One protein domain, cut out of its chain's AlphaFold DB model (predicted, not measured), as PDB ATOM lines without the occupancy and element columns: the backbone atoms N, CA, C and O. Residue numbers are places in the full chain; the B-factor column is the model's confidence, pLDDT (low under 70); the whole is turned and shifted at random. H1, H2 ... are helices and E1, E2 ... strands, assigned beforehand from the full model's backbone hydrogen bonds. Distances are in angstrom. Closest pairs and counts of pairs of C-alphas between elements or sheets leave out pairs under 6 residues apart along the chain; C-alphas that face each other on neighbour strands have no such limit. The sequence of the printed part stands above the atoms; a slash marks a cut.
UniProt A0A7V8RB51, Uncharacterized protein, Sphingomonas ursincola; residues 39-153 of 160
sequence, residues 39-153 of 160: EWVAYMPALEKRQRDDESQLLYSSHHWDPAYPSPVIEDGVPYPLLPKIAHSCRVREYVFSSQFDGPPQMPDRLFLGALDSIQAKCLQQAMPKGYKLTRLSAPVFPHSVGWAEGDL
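This is residues 39 to 153 of the 160 residues of an uncharacterized protein of Sphingomonas ursincola (UniProt A0A7V8RB51). A strongly twisted sheet of four strands, E4 E5 E1 E6, has two helices, H2 and H3, packed over one face, while the unnamed last stretch, residues 142 to 153, folds back on the side of its other face. H1 sits off the sheet near the end of E1, and a small hairpin, E2 and E3, reaches out beyond H2 with its turn at Gly 77. The printed part has 115 residues, with three named helices and six named strands in the order E1 H1 E2 E3 H2 E4 E5 H3 E6; both sheets are antiparallel. The class is mixed, helices and strands, with 55 residues in named elements, under half of those printed. The whole is compact, with a radius of gyration of the C-alphas of 13.8 A, and the C-alphas span 39 by 38 by 22 A.

The largest sheet runs E4, residues 95 to 98, then E5, residues 110 to 113, then E1, residues 39 to 43, then E6, residues 133 to 141; E4 and E6 are its edge strands. From edge to edge the strands' lines turn by 77 degrees. E4 and E5 form a hairpin, with N 96 and O 112 2.8 A apart, within hydrogen-bond range. E5 and E1 are antiparallel, with N 42 and O 111 within range at 2.8 A. E1 and E6 are antiparallel at 142 degrees between their directions, with N 41 and O 135 within range at 2.9 A; E6 bends by 93 degrees at residue 138. H2, residues 82 to 89, is on the sheet at a height of 9.8 A and lies over E5, along the strands at 3 degrees on the local plane; it is only just not over E4, on which 2 of its C-alphas fall. Its closest C-alphas to E5 are those of Leu 83 and Leu 111, 6.4 A apart. H3, residues 118 to 127, is on the same face at a height of 10.4 A, over E1 and E6, and runs along the strands at 18 degrees to E6 on the local plane; that plane is fitted to only 6 C-alphas of the sheet. H2 and H3 only just touch, with 3 pairs of C-alphas within 8 A, the closest being Ile 86 and Ala 127 at 6.6 A; they run opposite ways at a steep tilt of 39 degrees. E5, H3 and E6 make a split strand-helix-strand unit, two strands running the same way with E1 between them in the sheet, and its crossover is right-handed. H1, residues 45 to 53, is not on the sheet and is apart from H2 and H3. E2, residues 73 to 75, and E3, residues 78 to 80, form a hairpin, with N 80 and O 73 within range at 2.8 A. In H1, H2 and H3 every O i to N i+4 pair is within hydrogen-bond range.

E1, residues 39 to 43, begins at C-alpha 39 (-35.072, 24.735, -22.614) and is 13.2 A long. H1, residues 45 to 53, is 12.2 A long. E2, residues 73 to 75, and E3, residues 78 to 80, measure 6.4 A and 6.3 A. H2, residues 82 to 89, is 10.7 A long. E4, residues 95 to 98, and E5, residues 110 to 113, each measure 9.7 A. H3, residues 118 to 127, is 14.2 A long and begins at C-alpha 118 (-30.242, 16.901, -32.531). E6, residues 133 to 141, is 17.5 A from first to last C-alpha and ends at C-alpha 141 (-37.662, 28.986, -18.011).

The two C-alphas farthest apart are those of Gly 77 and Ser 138, at 39.5 A. The printed part has no cut. The links H1 to E2, 19 residues, and E4 to E5, 11 residues, are long. Mean pLDDT of the printed part is 80.2; it is under 70 at 27 residues, among them 59 to 67, 100 to 106 and 147 to 153.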
ATOM      1  N   GLU A  39     -35.358  26.107 -23.057       93.31
ATOM      2  CA  GLU A  39     -35.072  24.735 -22.614       93.31
ATOM      3  C   GLU A  39     -33.570  24.474 -22.469       93.31
ATOM      4  O   GLU A  39     -33.153  23.500 -21.839       93.31
ATOM      5  N   TRP A  40     -32.751  25.332 -23.070       94.62
ATOM      6  CA  TRP A  40     -31.304  25.193 -23.120       94.62
ATOM      7  C   TRP A  40     -30.632  26.511 -22.756       94.62
ATOM      8  O   TRP A  40     -31.153  27.598 -23.012       94.62
ATOM      9  N   VAL A  41     -29.439  26.405 -22.181       93.50
ATOM     10  CA  VAL A  41     -28.599  27.551 -21.845       93.50
ATOM     11  C   VAL A  41     -27.154  27.266 -22.235       93.50
ATOM     12  O   VAL A  41     -26.627  26.188 -21.953       93.50
ATOM     13  N   ALA A  42     -26.506  28.230 -22.884       93.56
ATOM     14  CA  ALA A  42     -25.055  28.287 -22.977       93.56
ATOM     15  C   ALA A  42     -24.525  29.335 -21.992       93.56
ATOM     16  O   ALA A  42     -24.955  30.489 -22.024       93.56
ATOM     17  N   TYR A  43     -23.615  28.918 -21.112       90.00
ATOM     18  CA  TYR A  43     -23.093  29.729 -20.004       90.00
ATOM     19  C   TYR A  43     -21.657  29.324 -19.636       90.00
ATOM     20  O   TYR A  43     -21.183  28.283 -20.096       90.00
ATOM     21  N   MET A  44     -20.956  30.120 -18.817       89.19
ATOM     22  CA  MET A  44     -19.568  29.853 -18.401       89.19
ATOM     23  C   MET A  44     -19.479  29.412 -16.928       89.19
ATOM     24  O   MET A  44     -19.161  30.238 -16.070       89.19
ATOM     25  N   PRO A  45     -19.681  28.122 -16.595       86.94
ATOM     26  CA  PRO A  45     -19.828  27.677 -15.204       86.94
ATOM     27  C   PRO A  45     -18.638  28.047 -14.307       86.94
ATOM     28  O   PRO A  45     -18.813  28.577 -13.215       86.94
ATOM     29  N   ALA A  46     -17.406  27.818 -14.772       86.31
ATOM     30  CA  ALA A  46     -16.211  28.078 -13.966       86.31
ATOM     31  C   ALA A  46     -15.971  29.575 -13.705       86.31
ATOM     32  O   ALA A  46     -15.459  29.934 -12.645       86.31
ATOM     33  N   LEU A  47     -16.320  30.433 -14.670       83.00
ATOM     34  CA  LEU A  47     -16.175  31.880 -14.535       83.00
ATOM     35  C   LEU A  47     -17.285  32.448 -13.647       83.00
ATOM     36  O   LEU A  47     -16.987  33.152 -12.690       83.00
ATOM     37  N   GLU A  48     -18.536  32.045 -13.885       83.44
ATOM     38  CA  GLU A  48     -19.674  32.420 -13.041       83.44
ATOM     39  C   GLU A  48     -19.471  32.011 -11.576       83.44
ATOM     40  O   GLU A  48     -19.775  32.780 -10.665       83.44
ATOM     41  N   LYS A  49     -18.928  30.812 -11.327       83.75
ATOM     42  CA  LYS A  49     -18.594  30.371  -9.969       83.75
ATOM     43  C   LYS A  49     -17.521  31.260  -9.341       83.75
ATOM     44  O   LYS A  49     -17.686  31.704  -8.213       83.75
ATOM     45  N   ARG A  50     -16.433  31.541 -10.065       81.88
ATOM     46  CA  ARG A  50     -15.328  32.365  -9.553       81.88
ATOM     47  C   ARG A  50     -15.780  33.781  -9.198       81.88
ATOM     48  O   ARG A  50     -15.413  34.273  -8.144       81.88
ATOM     49  N   GLN A  51     -16.583  34.402 -10.058       80.06
ATOM     50  CA  GLN A  51     -17.098  35.759  -9.853       80.06
ATOM     51  C   GLN A  51     -18.110  35.853  -8.716       80.06
ATOM     52  O   GLN A  51     -18.248  36.899  -8.093       80.06
ATOM     53  N   ARG A  52     -18.796  34.746  -8.417       77.19
ATOM     54  CA  ARG A  52     -19.625  34.627  -7.217       77.19
ATOM     55  C   ARG A  52     -18.788  34.501  -5.951       77.19
ATOM     56  O   ARG A  52     -19.134  35.096  -4.938       77.19
ATOM     57  N   ASP A  53     -17.741  33.685  -6.002       83.06
ATOM     58  CA  ASP A  53     -16.878  33.439  -4.847       83.06
ATOM     59  C   ASP A  53     -16.041  34.689  -4.493       83.06
ATOM     60  O   ASP A  53     -15.650  34.855  -3.338       83.06
ATOM     61  N   ASP A  54     -15.787  35.573  -5.467       79.75
ATOM     62  CA  ASP A  54     -15.065  36.836  -5.305       79.75
ATOM     63  C   ASP A  54     -15.660  37.937  -6.206       79.75
ATOM     64  O   ASP A  54     -15.361  38.019  -7.399       79.75
ATOM     65  N   GLU A  55     -16.476  38.819  -5.617       74.19
ATOM     66  CA  GLU A  55     -17.135  39.931  -6.324       74.19
ATOM     67  C   GLU A  55     -16.143  40.924  -6.955       74.19
ATOM     68  O   GLU A  55     -16.499  41.637  -7.894       74.19
ATOM     69  N   SER A  56     -14.881  40.957  -6.504       74.12
ATOM     70  CA  SER A  56     -13.846  41.786  -7.139       74.12
ATOM     71  C   SER A  56     -13.460  41.296  -8.542       74.12
ATOM     72  O   SER A  56     -12.852  42.045  -9.305       74.12
ATOM     73  N   GLN A  57     -13.851  40.066  -8.903       71.94
ATOM     74  CA  GLN A  57     -13.656  39.466 -10.227       71.94
ATOM     75  C   GLN A  57     -14.823  39.740 -11.189       71.94
ATOM     76  O   GLN A  57     -14.777  39.295 -12.339       71.94
ATOM     77  N   LEU A  58     -15.890  40.417 -10.742       71.31
ATOM     78  CA  LEU A  58     -17.013  40.764 -11.612       71.31
ATOM     79  C   LEU A  58     -16.538  41.656 -12.769       71.31
ATOM     80  O   LEU A  58     -15.716  42.560 -12.605       71.31
ATOM     81  N   LEU A  59     -17.075  41.411 -13.963       67.06
ATOM     82  CA  LEU A  59     -16.638  42.097 -15.174       67.06
ATOM     83  C   LEU A  59     -17.126  43.541 -15.161       67.06
ATOM     84  O   LEU A  59     -18.313  43.779 -15.302       67.06
ATOM     85  N   TYR A  60     -16.245  44.535 -15.091       57.78
ATOM     86  CA  TYR A  60     -16.687  45.935 -15.213       57.78
ATOM     87  C   TYR A  60     -17.375  46.237 -16.566       57.78
ATOM     88  O   TYR A  60     -18.128  47.192 -16.700       57.78
ATOM     89  N   SER A  61     -17.107  45.412 -17.576       57.16
ATOM     90  CA  SER A  61     -17.837  45.333 -18.844       57.16
ATOM     91  C   SER A  61     -17.643  43.934 -19.416       57.16
ATOM     92  O   SER A  61     -16.584  43.330 -19.207       57.16
ATOM     93  N   SER A  62     -18.628  43.444 -20.163       54.16
ATOM     94  CA  SER A  62     -18.718  42.078 -20.689       54.16
ATOM     95  C   SER A  62     -17.503  41.588 -21.490       54.16
ATOM     96  O   SER A  62     -17.419  40.399 -21.766       54.16
ATOM     97  N   HIS A  63     -16.536  42.433 -21.867       52.84
ATOM     98  CA  HIS A  63     -15.535  42.070 -22.877       52.84
ATOM     99  C   HIS A  63     -14.081  42.459 -22.581       52.84
ATOM    100  O   HIS A  63     -13.234  42.224 -23.445       52.84
ATOM    101  N   HIS A  64     -13.760  43.129 -21.466       48.00
ATOM    102  CA  HIS A  64     -12.497  43.897 -21.417       48.00
ATOM    103  C   HIS A  64     -11.523  43.549 -20.281       48.00
ATOM    104  O   HIS A  64     -10.381  43.994 -20.350       48.00
ATOM    105  N   TRP A  65     -11.920  42.771 -19.264       55.94
ATOM    106  CA  TRP A  65     -11.094  42.626 -18.048       55.94
ATOM    107  C   TRP A  65     -10.753  41.188 -17.636       55.94
ATOM    108  O   TRP A  65      -9.649  40.980 -17.134       55.94
ATOM    109  N   ASP A  66     -11.612  40.189 -17.875       64.31
ATOM    110  CA  ASP A  66     -11.274  38.801 -17.522       64.31
ATOM    111  C   ASP A  66     -10.635  38.061 -18.715       64.31
ATOM    112  O   ASP A  66     -11.289  37.882 -19.745       64.31
ATOM    113  N   PRO A  67      -9.376  37.591 -18.603       68.62
ATOM    114  CA  PRO A  67      -8.680  36.887 -19.682       68.62
ATOM    115  C   PRO A  67      -9.289  35.519 -20.028       68.62
ATOM    116  O   PRO A  67      -8.936  34.933 -21.052       68.62
ATOM    117  N   ALA A  68     -10.167  34.972 -19.182       71.19
ATOM    118  CA  ALA A  68     -10.938  33.776 -19.491       71.19
ATOM    119  C   ALA A  68     -12.128  34.073 -20.417       71.19
ATOM    120  O   ALA A  68     -12.657  33.133 -21.013       71.19
ATOM    121  N   TYR A  69     -12.543  35.339 -20.544       73.50
ATOM    122  CA  TYR A  69     -13.657  35.725 -21.396       73.50
ATOM    123  C   TYR A  69     -13.240  35.768 -22.875       73.50
ATOM    124  O   TYR A  69     -12.223  36.384 -23.209       73.50
ATOM    125  N   PRO A  70     -13.993  35.134 -23.792       74.38
ATOM    126  CA  PRO A  70     -13.681  35.200 -25.214       74.38
ATOM    127  C   PRO A  70     -13.736  36.639 -25.731       74.38
ATOM    128  O   PRO A  70     -14.698  37.364 -25.479       74.38
ATOM    129  N   SER A  71     -12.729  37.044 -26.506       72.06
ATOM    130  CA  SER A  71     -12.781  38.328 -27.206       72.06
ATOM    131  C   SER A  71     -13.973  38.363 -28.175       72.06
ATOM    132  O   SER A  71     -14.277  37.341 -28.802       72.06
ATOM    133  N   PRO A  72     -14.641  39.520 -28.331       69.44
ATOM    134  CA  PRO A  72     -15.712  39.662 -29.308       69.44
ATOM    135  C   PRO A  72     -15.180  39.429 -30.723       69.44
ATOM    136  O   PRO A  72     -14.006  39.674 -31.019       69.44
ATOM    137  N   VAL A  73     -16.054  38.971 -31.619       72.00
ATOM    138  CA  VAL A  73     -15.688  38.835 -33.032       72.00
ATOM    139  C   VAL A  73     -15.835  40.193 -33.692       72.00
ATOM    140  O   VAL A  73     -16.883  40.818 -33.571       72.00
ATOM    141  N   ILE A  74     -14.805  40.646 -34.398       74.69
ATOM    142  CA  ILE A  74     -14.853  41.902 -35.145       74.69
ATOM    143  C   ILE A  74     -15.202  41.576 -36.598       74.69
ATOM    144  O   ILE A  74     -14.432  40.894 -37.274       74.69
ATOM    145  N   GLU A  75     -16.347  42.062 -37.077       73.19
ATOM    146  CA  GLU A  75     -16.757  41.981 -38.485       73.19
ATOM    147  C   GLU A  75     -17.023  43.388 -39.001       73.19
ATOM    148  O   GLU A  75     -17.741  44.155 -38.367       73.19
ATOM    149  N   ASP A  76     -16.388  43.755 -40.117       81.50
ATOM    150  CA  ASP A  76     -16.504  45.089 -40.724       81.50
ATOM    151  C   ASP A  76     -16.233  46.250 -39.743       81.50
ATOM    152  O   ASP A  76     -16.804  47.334 -39.840       81.50
ATOM    153  N   GLY A  77     -15.341  46.021 -38.772       74.06
ATOM    154  CA  GLY A  77     -14.991  46.995 -37.733       74.06
ATOM    155  C   GLY A  77     -16.005  47.108 -36.590       74.06
ATOM    156  O   GLY A  77     -15.803  47.920 -35.690       74.06
ATOM    157  N   VAL A  78     -17.060  46.290 -36.588       71.06
ATOM    158  CA  VAL A  78     -18.098  46.264 -35.552       71.06
ATOM    159  C   VAL A  78     -17.901  45.036 -34.651       71.06
ATOM    160  O   VAL A  78     -17.761  43.920 -35.162       71.06
ATOM    161  N   PRO A  79     -17.868  45.197 -33.314       69.88
ATOM    162  CA  PRO A  79     -17.842  44.063 -32.401       69.88
ATOM    163  C   PRO A  79     -19.209  43.371 -32.395       69.88
ATOM    164  O   PRO A  79     -20.232  43.985 -32.095       69.88
ATOM    165  N   TYR A  80     -19.216  42.078 -32.697       69.25
ATOM    166  CA  TYR A  80     -20.392  41.223 -32.615       69.25
ATOM    167  C   TYR A  80     -20.304  40.295 -31.400       69.25
ATOM    168  O   TYR A  80     -19.250  39.685 -31.163       69.25
ATOM    169  N   PRO A  81     -21.412  40.115 -30.655       77.19
ATOM    170  CA  PRO A  81     -21.445  39.148 -29.575       77.19
ATOM    171  C   PRO A  81     -21.312  37.733 -30.149       77.19
ATOM    172  O   PRO A  81     -21.996  37.353 -31.106       77.19
ATOM    173  N   LEU A  82     -20.408  36.942 -29.571       84.06
ATOM    174  CA  LEU A  82     -19.990  35.660 -30.142       84.06
ATOM    175  C   LEU A  82     -21.102  34.595 -30.106       84.06
ATOM    176  O   LEU A  82     -21.285  33.864 -31.080       84.06
ATOM    177  N   LEU A  83     -21.876  34.511 -29.016       88.50
ATOM    178  CA  LEU A  83     -22.895  33.464 -28.853       88.50
ATOM    179  C   LEU A  83     -24.077  33.596 -29.834       88.50
ATOM    180  O   LEU A  83     -24.403  32.592 -30.469       88.50
ATOM    181  N   PRO A  84     -24.694  34.782 -30.042       89.06
ATOM    182  CA  PRO A  84     -25.722  34.968 -31.073       89.06
ATOM    183  C   PRO A  84     -25.240  34.589 -32.472       89.06
ATOM    184  O   PRO A  84     -25.974  33.961 -33.236       89.06
ATOM    185  N   LYS A  85     -23.984  34.912 -32.802       87.56
ATOM    186  CA  LYS A  85     -23.384  34.536 -34.084       87.56
ATOM    187  C   LYS A  85     -23.289  33.019 -34.240       87.56
ATOM    188  O   LYS A  85     -23.662  32.484 -35.285       87.56
ATOM    189  N   ILE A  86     -22.833  32.316 -33.203       92.25
ATOM    190  CA  ILE A  86     -22.780  30.850 -33.206       92.25
ATOM    191  C   ILE A  86     -24.191  30.264 -33.351       92.25
ATOM    192  O   ILE A  86     -24.402  29.413 -34.216       92.25
ATOM    193  N   ALA A  87     -25.170  30.766 -32.591       93.19
ATOM    194  CA  ALA A  87     -26.571  30.351 -32.689       93.19
ATOM    195  C   ALA A  87     -27.115  30.500 -34.116       93.19
ATOM    196  O   ALA A  87     -27.682  29.556 -34.674       93.19
ATOM    197  N   HIS A  88     -26.857  31.652 -34.739       91.25
ATOM    198  CA  HIS A  88     -27.228  31.923 -36.121       91.25
ATOM    199  C   HIS A  88     -26.562  30.943 -37.100       91.25
ATOM    200  O   HIS A  88     -27.240  30.363 -37.950       91.25
ATOM    201  N   SER A  89     -25.257  30.689 -36.950       92.75
ATOM    202  CA  SER A  89     -24.515  29.745 -37.803       92.75
ATOM    203  C   SER A  89     -25.028  28.302 -37.685       92.75
ATOM    204  O   SER A  89     -25.097  27.582 -38.681       92.75
ATOM    205  N   CYS A  90     -25.496  27.915 -36.494       95.00
ATOM    206  CA  CYS A  90     -26.142  26.632 -36.229       95.00
ATOM    207  C   CYS A  90     -27.635  26.608 -36.592       95.00
ATOM    208  O   CYS A  90     -28.326  25.640 -36.278       95.00
ATOM    209  N   ARG A  91     -28.139  27.641 -37.284       94.44
ATOM    210  CA  ARG A  91     -29.533  27.764 -37.739       94.44
ATOM    211  C   ARG A  91     -30.554  27.713 -36.602       94.44
ATOM    212  O   ARG A  91     -31.675  27.241 -36.800       94.44
ATOM    213  N   VAL A  92     -30.188  28.210 -35.424       91.38
ATOM    214  CA  VAL A  92     -31.130  28.391 -34.320       91.38
ATOM    215  C   VAL A  92     -31.885  29.698 -34.529       91.38
ATOM    216  O   VAL A  92     -31.281  30.751 -34.733       91.38
ATOM    217  N   ARG A  93     -33.217  29.620 -34.521       82.75
ATOM    218  CA  ARG A  93     -34.101  30.775 -34.756       82.75
ATOM    219  C   ARG A  93     -34.619  31.402 -33.470       82.75
ATOM    220  O   ARG A  93     -34.879  32.597 -33.450       82.75
ATOM    221  N   GLU A  94     -34.746  30.603 -32.421       85.69
ATOM    222  CA  GLU A  94     -35.313  31.009 -31.142       85.69
ATOM    223  C   GLU A  94     -34.201  31.054 -30.099       85.69
ATOM    224  O   GLU A  94     -33.790  30.026 -29.554       85.69
ATOM    225  N   TYR A  95     -33.698  32.259 -29.830       88.19
ATOM    226  CA  TYR A  95     -32.732  32.494 -28.764       88.19
ATOM    227  C   TYR A  95     -32.952  33.855 -28.099       88.19
ATOM    228  O   TYR A  95     -33.427  34.801 -28.725       88.19
ATOM    229  N   VAL A  96     -32.572  33.949 -26.828       87.94
ATOM    230  CA  VAL A  96     -32.468  35.195 -26.070       87.94
ATOM    231  C   VAL A  96     -31.037  35.310 -25.583       87.94
ATOM    232  O   VAL A  96     -30.519  34.432 -24.891       87.94
ATOM    233  N   PHE A  97     -30.384  36.397 -25.967       83.81
ATOM    234  CA  PHE A  97     -29.036  36.700 -25.525       83.81
ATOM    235  C   PHE A  97     -29.109  37.657 -24.346       83.81
ATOM    236  O   PHE A  97     -29.566  38.790 -24.484       83.81
ATOM    237  N   SER A  98     -28.694  37.172 -23.181       78.38
ATOM    238  CA  SER A  98     -28.578  37.996 -21.991       78.38
ATOM    239  C   SER A  98     -27.154  38.521 -21.938       78.38
ATOM    240  O   SER A  98     -26.219  37.773 -21.662       78.38
ATOM    241  N   SER A  99     -27.015  39.799 -22.255       71.31
ATOM    242  CA  SER A  99     -25.776  40.553 -22.153       71.31
ATOM    243  C   SER A  99     -26.132  41.955 -21.698       71.31
ATOM    244  O   SER A  99     -27.015  42.591 -22.279       71.31
ATOM    245  N   GLN A 100     -25.505  42.426 -20.627       60.19
ATOM    246  CA  GLN A 100     -25.605  43.831 -20.263       60.19
ATOM    247  C   GLN A 100     -24.386  44.515 -20.868       60.19
ATOM    248  O   GLN A 100     -23.269  44.195 -20.514       60.19
ATOM    249  N   PHE A 101     -24.570  45.417 -21.825       52.53
ATOM    250  CA  PHE A 101     -23.435  46.135 -22.421       52.53
ATOM    251  C   PHE A 101     -23.058  47.389 -21.625       52.53
ATOM    252  O   PHE A 101     -21.898  47.781 -21.631       52.53
ATOM    253  N   ASP A 102     -24.008  47.950 -20.872       41.72
ATOM    254  CA  ASP A 102     -23.837  49.168 -20.080       41.72
ATOM    255  C   ASP A 102     -24.360  48.937 -18.657       41.72
ATOM    256  O   ASP A 102     -25.555  48.714 -18.453       41.72
ATOM    257  N   GLY A 103     -23.473  48.963 -17.656       46.72
ATOM    258  CA  GLY A 103     -23.867  48.765 -16.260       46.72
ATOM    259  C   GLY A 103     -22.714  48.489 -15.283       46.72
ATOM    260  O   GLY A 103     -21.564  48.438 -15.710       46.72
ATOM    261  N   PRO A 104     -23.018  48.334 -13.975       48.81
ATOM    262  CA  PRO A 104     -22.076  47.938 -12.910       48.81
ATOM    263  C   PRO A 104     -21.428  46.562 -13.193       48.81
ATOM    264  O   PRO A 104     -21.767  45.956 -14.205       48.81
ATOM    265  N   PRO A 105     -20.530  46.033 -12.329       58.41
ATOM    266  CA  PRO A 105     -19.841  44.772 -12.592       58.41
ATOM    267  C   PRO A 105     -20.803  43.614 -12.921       58.41
ATOM    268  O   PRO A 105     -21.809  43.409 -12.242       58.41
ATOM    269  N   GLN A 106     -20.494  42.882 -13.987       69.56
ATOM    270  CA  GLN A 106     -21.372  41.972 -14.709       69.56
ATOM    271  C   GLN A 106     -20.881  40.532 -14.608       69.56
ATOM    272  O   GLN A 106     -19.686  40.251 -14.487       69.56
ATOM    273  N   MET A 107     -21.837  39.622 -14.722       75.50
ATOM    274  CA  MET A 107     -21.588  38.204 -14.935       75.50
ATOM    275  C   MET A 107     -21.390  37.929 -16.442       75.50
ATOM    276  O   MET A 107     -21.776  38.762 -17.265       75.50
ATOM    277  N   PRO A 108     -20.782  36.794 -16.826       79.25
ATOM    278  CA  PRO A 108     -20.470  36.436 -18.214       79.25
ATOM    279  C   PRO A 108     -21.753  36.316 -19.049       79.25
ATOM    280  O   PRO A 108     -22.779  35.918 -18.501       79.25
ATOM    281  N   ASP A 109     -21.721  36.582 -20.362       84.19
ATOM    282  CA  ASP A 109     -22.941  36.511 -21.181       84.19
ATOM    283  C   ASP A 109     -23.555  35.098 -21.158       84.19
ATOM    284  O   ASP A 109     -22.837  34.093 -21.202       84.19
ATOM    285  N   ARG A 110     -24.892  35.018 -21.188       87.50
ATOM    286  CA  ARG A 110     -25.657  33.768 -21.344       87.50
ATOM    287  C   ARG A 110     -26.459  33.793 -22.635       87.50
ATOM    288  O   ARG A 110     -27.061  34.803 -23.000       87.50
ATOM    289  N   LEU A 111     -26.535  32.645 -23.296       91.38
ATOM    290  CA  LEU A 111     -27.417  32.431 -24.439       91.38
ATOM    291  C   LEU A 111     -28.490  31.416 -24.055       91.38
ATOM    292  O   LEU A 111     -28.207  30.228 -23.914       91.38
ATOM    293  N   PHE A 112     -29.716  31.892 -23.898       92.19
ATOM    294  CA  PHE A 112     -30.886  31.060 -23.671       92.19
ATOM    295  C   PHE A 112     -31.505  30.663 -25.005       92.19
ATOM    296  O   PHE A 112     -31.595  31.471 -25.930       92.19
ATOM    297  N   LEU A 113     -31.907  29.408 -25.114       93.88
ATOM    298  CA  LEU A 113     -32.308  28.775 -26.363       93.88
ATOM    299  C   LEU A 113     -33.605  28.006 -26.123       93.88
ATOM    300  O   LEU A 113     -33.762  27.370 -25.076       93.88
ATOM    301  N   GLY A 114     -34.519  28.061 -27.093       92.00
ATOM    302  CA  GLY A 114     -35.741  27.259 -27.084       92.00
ATOM    303  C   GLY A 114     -35.454  25.768 -27.293       92.00
ATOM    304  O   GLY A 114     -34.363  25.271 -27.000       92.00
ATOM    305  N   ALA A 115     -36.425  25.035 -27.834       91.69
ATOM    306  CA  ALA A 115     -36.210  23.645 -28.218       91.69
ATOM    307  C   ALA A 115     -35.153  23.540 -29.334       91.69
ATOM    308  O   ALA A 115     -35.171  24.293 -30.307       91.69
ATOM    309  N   LEU A 116     -34.239  22.577 -29.198       93.31
ATOM    310  CA  LEU A 116     -33.200  22.289 -30.185       93.31
ATOM    311  C   LEU A 116     -33.396  20.887 -30.751       93.31
ATOM    312  O   LEU A 116     -33.584  19.929 -29.995       93.31
ATOM    313  N   ASP A 117     -33.287  20.749 -32.070       94.81
ATOM    314  CA  ASP A 117     -33.134  19.434 -32.686       94.81
ATOM    315  C   ASP A 117     -31.713  18.870 -32.460       94.81
ATOM    316  O   ASP A 117     -30.791  19.555 -32.003       94.81
ATOM    317  N   SER A 118     -31.520  17.585 -32.768       94.31
ATOM    318  CA  SER A 118     -30.242  16.901 -32.531       94.31
ATOM    319  C   SER A 118     -29.083  17.457 -33.366       94.31
ATOM    320  O   SER A 118     -27.930  17.386 -32.934       94.31
ATOM    321  N   ILE A 119     -29.363  18.028 -34.541       97.12
ATOM    322  CA  ILE A 119     -28.355  18.619 -35.426       97.12
ATOM    323  C   ILE A 119     -27.921  19.975 -34.867       97.12
ATOM    324  O   ILE A 119     -26.722  20.239 -34.763       97.12
ATOM    325  N   GLN A 120     -28.877  20.808 -34.457       96.62
ATOM    326  CA  GLN A 120     -28.638  22.106 -33.833       96.62
ATOM    327  C   GLN A 120     -27.865  21.957 -32.521       96.62
ATOM    328  O   GLN A 120     -26.842  22.619 -32.340       96.62
ATOM    329  N   ALA A 121     -28.297  21.050 -31.638       95.56
ATOM    330  CA  ALA A 121     -27.626  20.798 -30.364       95.56
ATOM    331  C   ALA A 121     -26.168  20.356 -30.569       95.56
ATOM    332  O   ALA A 121     -25.261  20.891 -29.930       95.56
ATOM    333  N   LYS A 122     -25.923  19.437 -31.514       97.00
ATOM    334  CA  LYS A 122     -24.567  18.984 -31.851       97.00
ATOM    335  C   LYS A 122     -23.710  20.105 -32.444       97.00
ATOM    336  O   LYS A 122     -22.552  20.241 -32.057       97.00
ATOM    337  N   CYS A 123     -24.265  20.908 -33.355       97.81
ATOM    338  CA  CYS A 123     -23.568  22.062 -33.927       97.81
ATOM    339  C   CYS A 123     -23.136  23.039 -32.831       97.81
ATOM    340  O   CYS A 123     -21.966  23.406 -32.755       97.81
ATOM    341  N   LEU A 124     -24.064  23.397 -31.939       96.56
ATOM    342  CA  LEU A 124     -23.796  24.308 -30.834       96.56
ATOM    343  C   LEU A 124     -22.708  23.761 -29.909       96.56
ATOM    344  O   LEU A 124     -21.745  24.470 -29.643       96.56
ATOM    345  N   GLN A 125     -22.807  22.498 -29.481       95.75
ATOM    346  CA  GLN A 125     -21.796  21.858 -28.628       95.75
ATOM    347  C   GLN A 125     -20.386  21.911 -29.231       95.75
ATOM    348  O   GLN A 125     -19.421  22.106 -28.499       95.75
ATOM    349  N   GLN A 126     -20.263  21.748 -30.550       96.06
ATOM    350  CA  GLN A 126     -18.975  21.779 -31.247       96.06
ATOM    351  C   GLN A 126     -18.454  23.199 -31.491       96.06
ATOM    352  O   GLN A 126     -17.243  23.400 -31.544       96.06
ATOM    353  N   ALA A 127     -19.354  24.168 -31.660       95.12
ATOM    354  CA  ALA A 127     -19.016  25.552 -31.972       95.12
ATOM    355  C   ALA A 127     -18.848  26.445 -30.731       95.12
ATOM    356  O   ALA A 127     -18.383  27.577 -30.872       95.12
ATOM    357  N   MET A 128     -19.229  25.976 -29.534       92.69
ATOM    358  CA  MET A 128     -19.107  26.764 -28.306       92.69
ATOM    359  C   MET A 128     -17.651  27.198 -28.069       92.69
ATOM    360  O   MET A 128     -16.730  26.382 -28.174       92.69
ATOM    361  N   PRO A 129     -17.418  28.471 -27.706       89.62
ATOM    362  CA  PRO A 129     -16.084  28.942 -27.389       89.62
ATOM    363  C   PRO A 129     -15.587  28.320 -26.084       89.62
ATOM    364  O   PRO A 129     -16.355  27.843 -25.246       89.62
ATOM    365  N   LYS A 130     -14.268  28.345 -25.890       88.12
ATOM    366  CA  LYS A 130     -13.640  27.794 -24.689       88.12
ATOM    367  C   LYS A 130     -14.263  28.398 -23.424       88.12
ATOM    368  O   LYS A 130     -14.399  29.611 -23.311       88.12
ATOM    369  N   GLY A 131     -14.595  27.536 -22.465       88.25
ATOM    370  CA  GLY A 131     -15.180  27.925 -21.179       88.25
ATOM    371  C   GLY A 131     -16.709  27.961 -21.165       88.25
ATOM    372  O   GLY A 131     -17.281  27.860 -20.082       88.25
ATOM    373  N   TYR A 132     -17.363  28.020 -22.328       91.25
ATOM    374  CA  TYR A 132     -18.812  27.884 -22.425       91.25
ATOM    375  C   TYR A 132     -19.247  26.420 -22.419       91.25
ATOM    376  O   TYR A 132     -18.628  25.560 -23.046       91.25
ATOM    377  N   LYS A 133     -20.357  26.151 -21.735       93.06
ATOM    378  CA  LYS A 133     -21.041  24.861 -21.710       93.06
ATOM    379  C   LYS A 133     -22.476  25.049 -22.182       93.06
ATOM    380  O   LYS A 133     -23.173  25.921 -21.671       93.06
ATOM    381  N   LEU A 134     -22.909  24.214 -23.128       95.06
ATOM    382  CA  LEU A 134     -24.317  24.084 -23.500       95.06
ATOM    383  C   LEU A 134     -24.968  23.018 -22.613       95.06
ATOM    384  O   LEU A 134     -24.557  21.857 -22.642       95.06
ATOM    385  N   THR A 135     -25.996  23.399 -21.861       93.94
ATOM    386  CA  THR A 135     -26.695  22.523 -20.917       93.94
ATOM    387  C   THR A 135     -28.202  22.601 -21.131       93.94
ATOM    388  O   THR A 135     -28.748  23.674 -21.388       93.94
ATOM    389  N   ARG A 136     -28.880  21.455 -21.003       93.50
ATOM    390  CA  ARG A 136     -30.343  21.394 -20.971       93.50
ATOM    391  C   ARG A 136     -30.852  21.709 -19.567       93.50
ATOM    392  O   ARG A 136     -30.349  21.162 -18.582       93.50
ATOM    393  N   LEU A 137     -31.856  22.565 -19.487       90.19
ATOM    394  CA  LEU A 137     -32.541  22.894 -18.245       90.19
ATOM    395  C   LEU A 137     -33.477  21.748 -17.838       90.19
ATOM    396  O   LEU A 137     -34.016  21.043 -18.689       90.19
ATOM    397  N   SER A 138     -33.666  21.550 -16.535       88.75
ATOM    398  CA  SER A 138     -34.587  20.554 -15.979       88.75
ATOM    399  C   SER A 138     -36.053  20.914 -16.182       88.75
ATOM    400  O   SER A 138     -36.914  20.037 -16.170       88.75
ATOM    401  N   ALA A 139     -36.334  22.201 -16.371       88.25
ATOM    402  CA  ALA A 139     -37.633  22.721 -16.759       88.25
ATOM    403  C   ALA A 139     -37.440  23.946 -17.667       88.25
ATOM    404  O   ALA A 139     -36.445  24.660 -17.503       88.25
ATOM    405  N   PRO A 140     -38.366  24.213 -18.604       89.44
ATOM    406  CA  PRO A 140     -38.326  25.439 -19.383       89.44
ATOM    407  C   PRO A 140     -38.444  26.680 -18.487       89.44
ATOM    408  O   PRO A 140     -39.238  26.691 -17.545       89.44
ATOM    409  N   VAL A 141     -37.690  27.736 -18.793       87.50
ATOM    410  CA  VAL A 141     -37.662  28.986 -18.011       87.50
ATOM    411  C   VAL A 141     -37.861  30.202 -18.901       87.50
ATOM    412  O   VAL A 141     -37.495  30.188 -20.072       87.50
ATOM    413  N   PHE A 142     -38.373  31.295 -18.340       86.50
ATOM    414  CA  PHE A 142     -38.281  32.587 -19.007       86.50
ATOM    415  C   PHE A 142     -36.889  33.185 -18.755       86.50
ATOM    416  O   PHE A 142     -36.520  33.371 -17.596       86.50
ATOM    417  N   PRO A 143     -36.103  33.530 -19.789       84.12
ATOM    418  CA  PRO A 143     -34.739  34.037 -19.603       84.12
ATOM    419  C   PRO A 143     -34.636  35.233 -18.644       84.12
ATOM    420  O   PRO A 143     -33.695  35.324 -17.866       84.12
ATOM    421  N   HIS A 144     -35.633  36.122 -18.649       75.31
ATOM    422  CA  HIS A 144     -35.677  37.302 -17.782       75.31
ATOM    423  C   HIS A 144     -36.023  36.992 -16.317       75.31
ATOM    424  O   HIS A 144     -35.782  37.829 -15.452       75.31
ATOM    425  N   SER A 145     -36.606  35.823 -16.022       69.94
ATOM    426  CA  SER A 145     -36.907  35.406 -14.646       69.94
ATOM    427  C   SER A 145     -35.732  34.697 -13.973       69.94
ATOM    428  O   SER A 145     -35.825  34.348 -12.800       69.94
ATOM    429  N   VAL A 146     -34.653  34.437 -14.715       70.69
ATOM    430  CA  VAL A 146     -33.478  33.711 -14.236       70.69
ATOM    431  C   VAL A 146     -32.376  34.711 -13.908       70.69
ATOM    432  O   VAL A 146     -31.860  35.402 -14.786       70.69
ATOM    433  N   GLY A 147     -32.011  34.778 -12.629       68.44
ATOM    434  CA  GLY A 147     -30.853  35.536 -12.177       68.44
ATOM    435  C   GLY A 147     -29.539  34.911 -12.645       68.44
ATOM    436  O   GLY A 147     -29.485  33.809 -13.192       68.44
ATOM    437  N   TRP A 148     -28.430  35.605 -12.406       68.69
ATOM    438  CA  TRP A 148     -27.093  35.104 -12.736       68.69
ATOM    439  C   TRP A 148     -26.559  34.077 -11.720       68.69
ATOM    440  O   TRP A 148     -25.368  33.754 -11.727       68.69
ATOM    441  N   ALA A 149     -27.397  33.536 -10.823       61.28
ATOM    442  CA  ALA A 149     -26.959  32.444  -9.969       61.28
ATOM    443  C   ALA A 149     -26.879  31.118 -10.738       61.28
ATOM    444  O   ALA A 149     -27.744  30.822 -11.558       61.28
ATOM    445  N   GLU A 150     -25.855  30.298 -10.481       58.75
ATOM    446  CA  GLU A 150     -25.830  28.915 -10.991       58.75
ATOM    447  C   GLU A 150     -26.993  28.111 -10.393       58.75
ATOM    448  O   GLU A 150     -27.629  27.340 -11.097       58.75
ATOM    449  N   GLY A 151     -27.339  28.368  -9.125       61.94
ATOM    450  CA  GLY A 151     -28.517  27.785  -8.476       61.94
ATOM    451  C   GLY A 151     -29.858  28.235  -9.072       61.94
ATOM    452  O   GLY A 151     -30.856  27.547  -8.879       61.94
ATOM    453  N   ASP A 152     -29.880  29.344  -9.822       65.38
ATOM    454  CA  ASP A 152     -31.075  29.800 -10.543       65.38
ATOM    455  C   ASP A 152     -31.235  29.059 -11.878       65.38
ATOM    456  O   ASP A 152     -32.343  28.938 -12.404       65.38
ATOM    457  N   LEU A 153     -30.132  28.534 -12.429       69.19
ATOM    458  CA  LEU A 153     -30.161  27.636 -13.573       69.19
ATOM    459  C   LEU A 153     -30.574  26.255 -13.064       69.19
ATOM    460  O   LEU A 153     -29.748  25.460 -12.621       69.19
TER     461      LEU A 153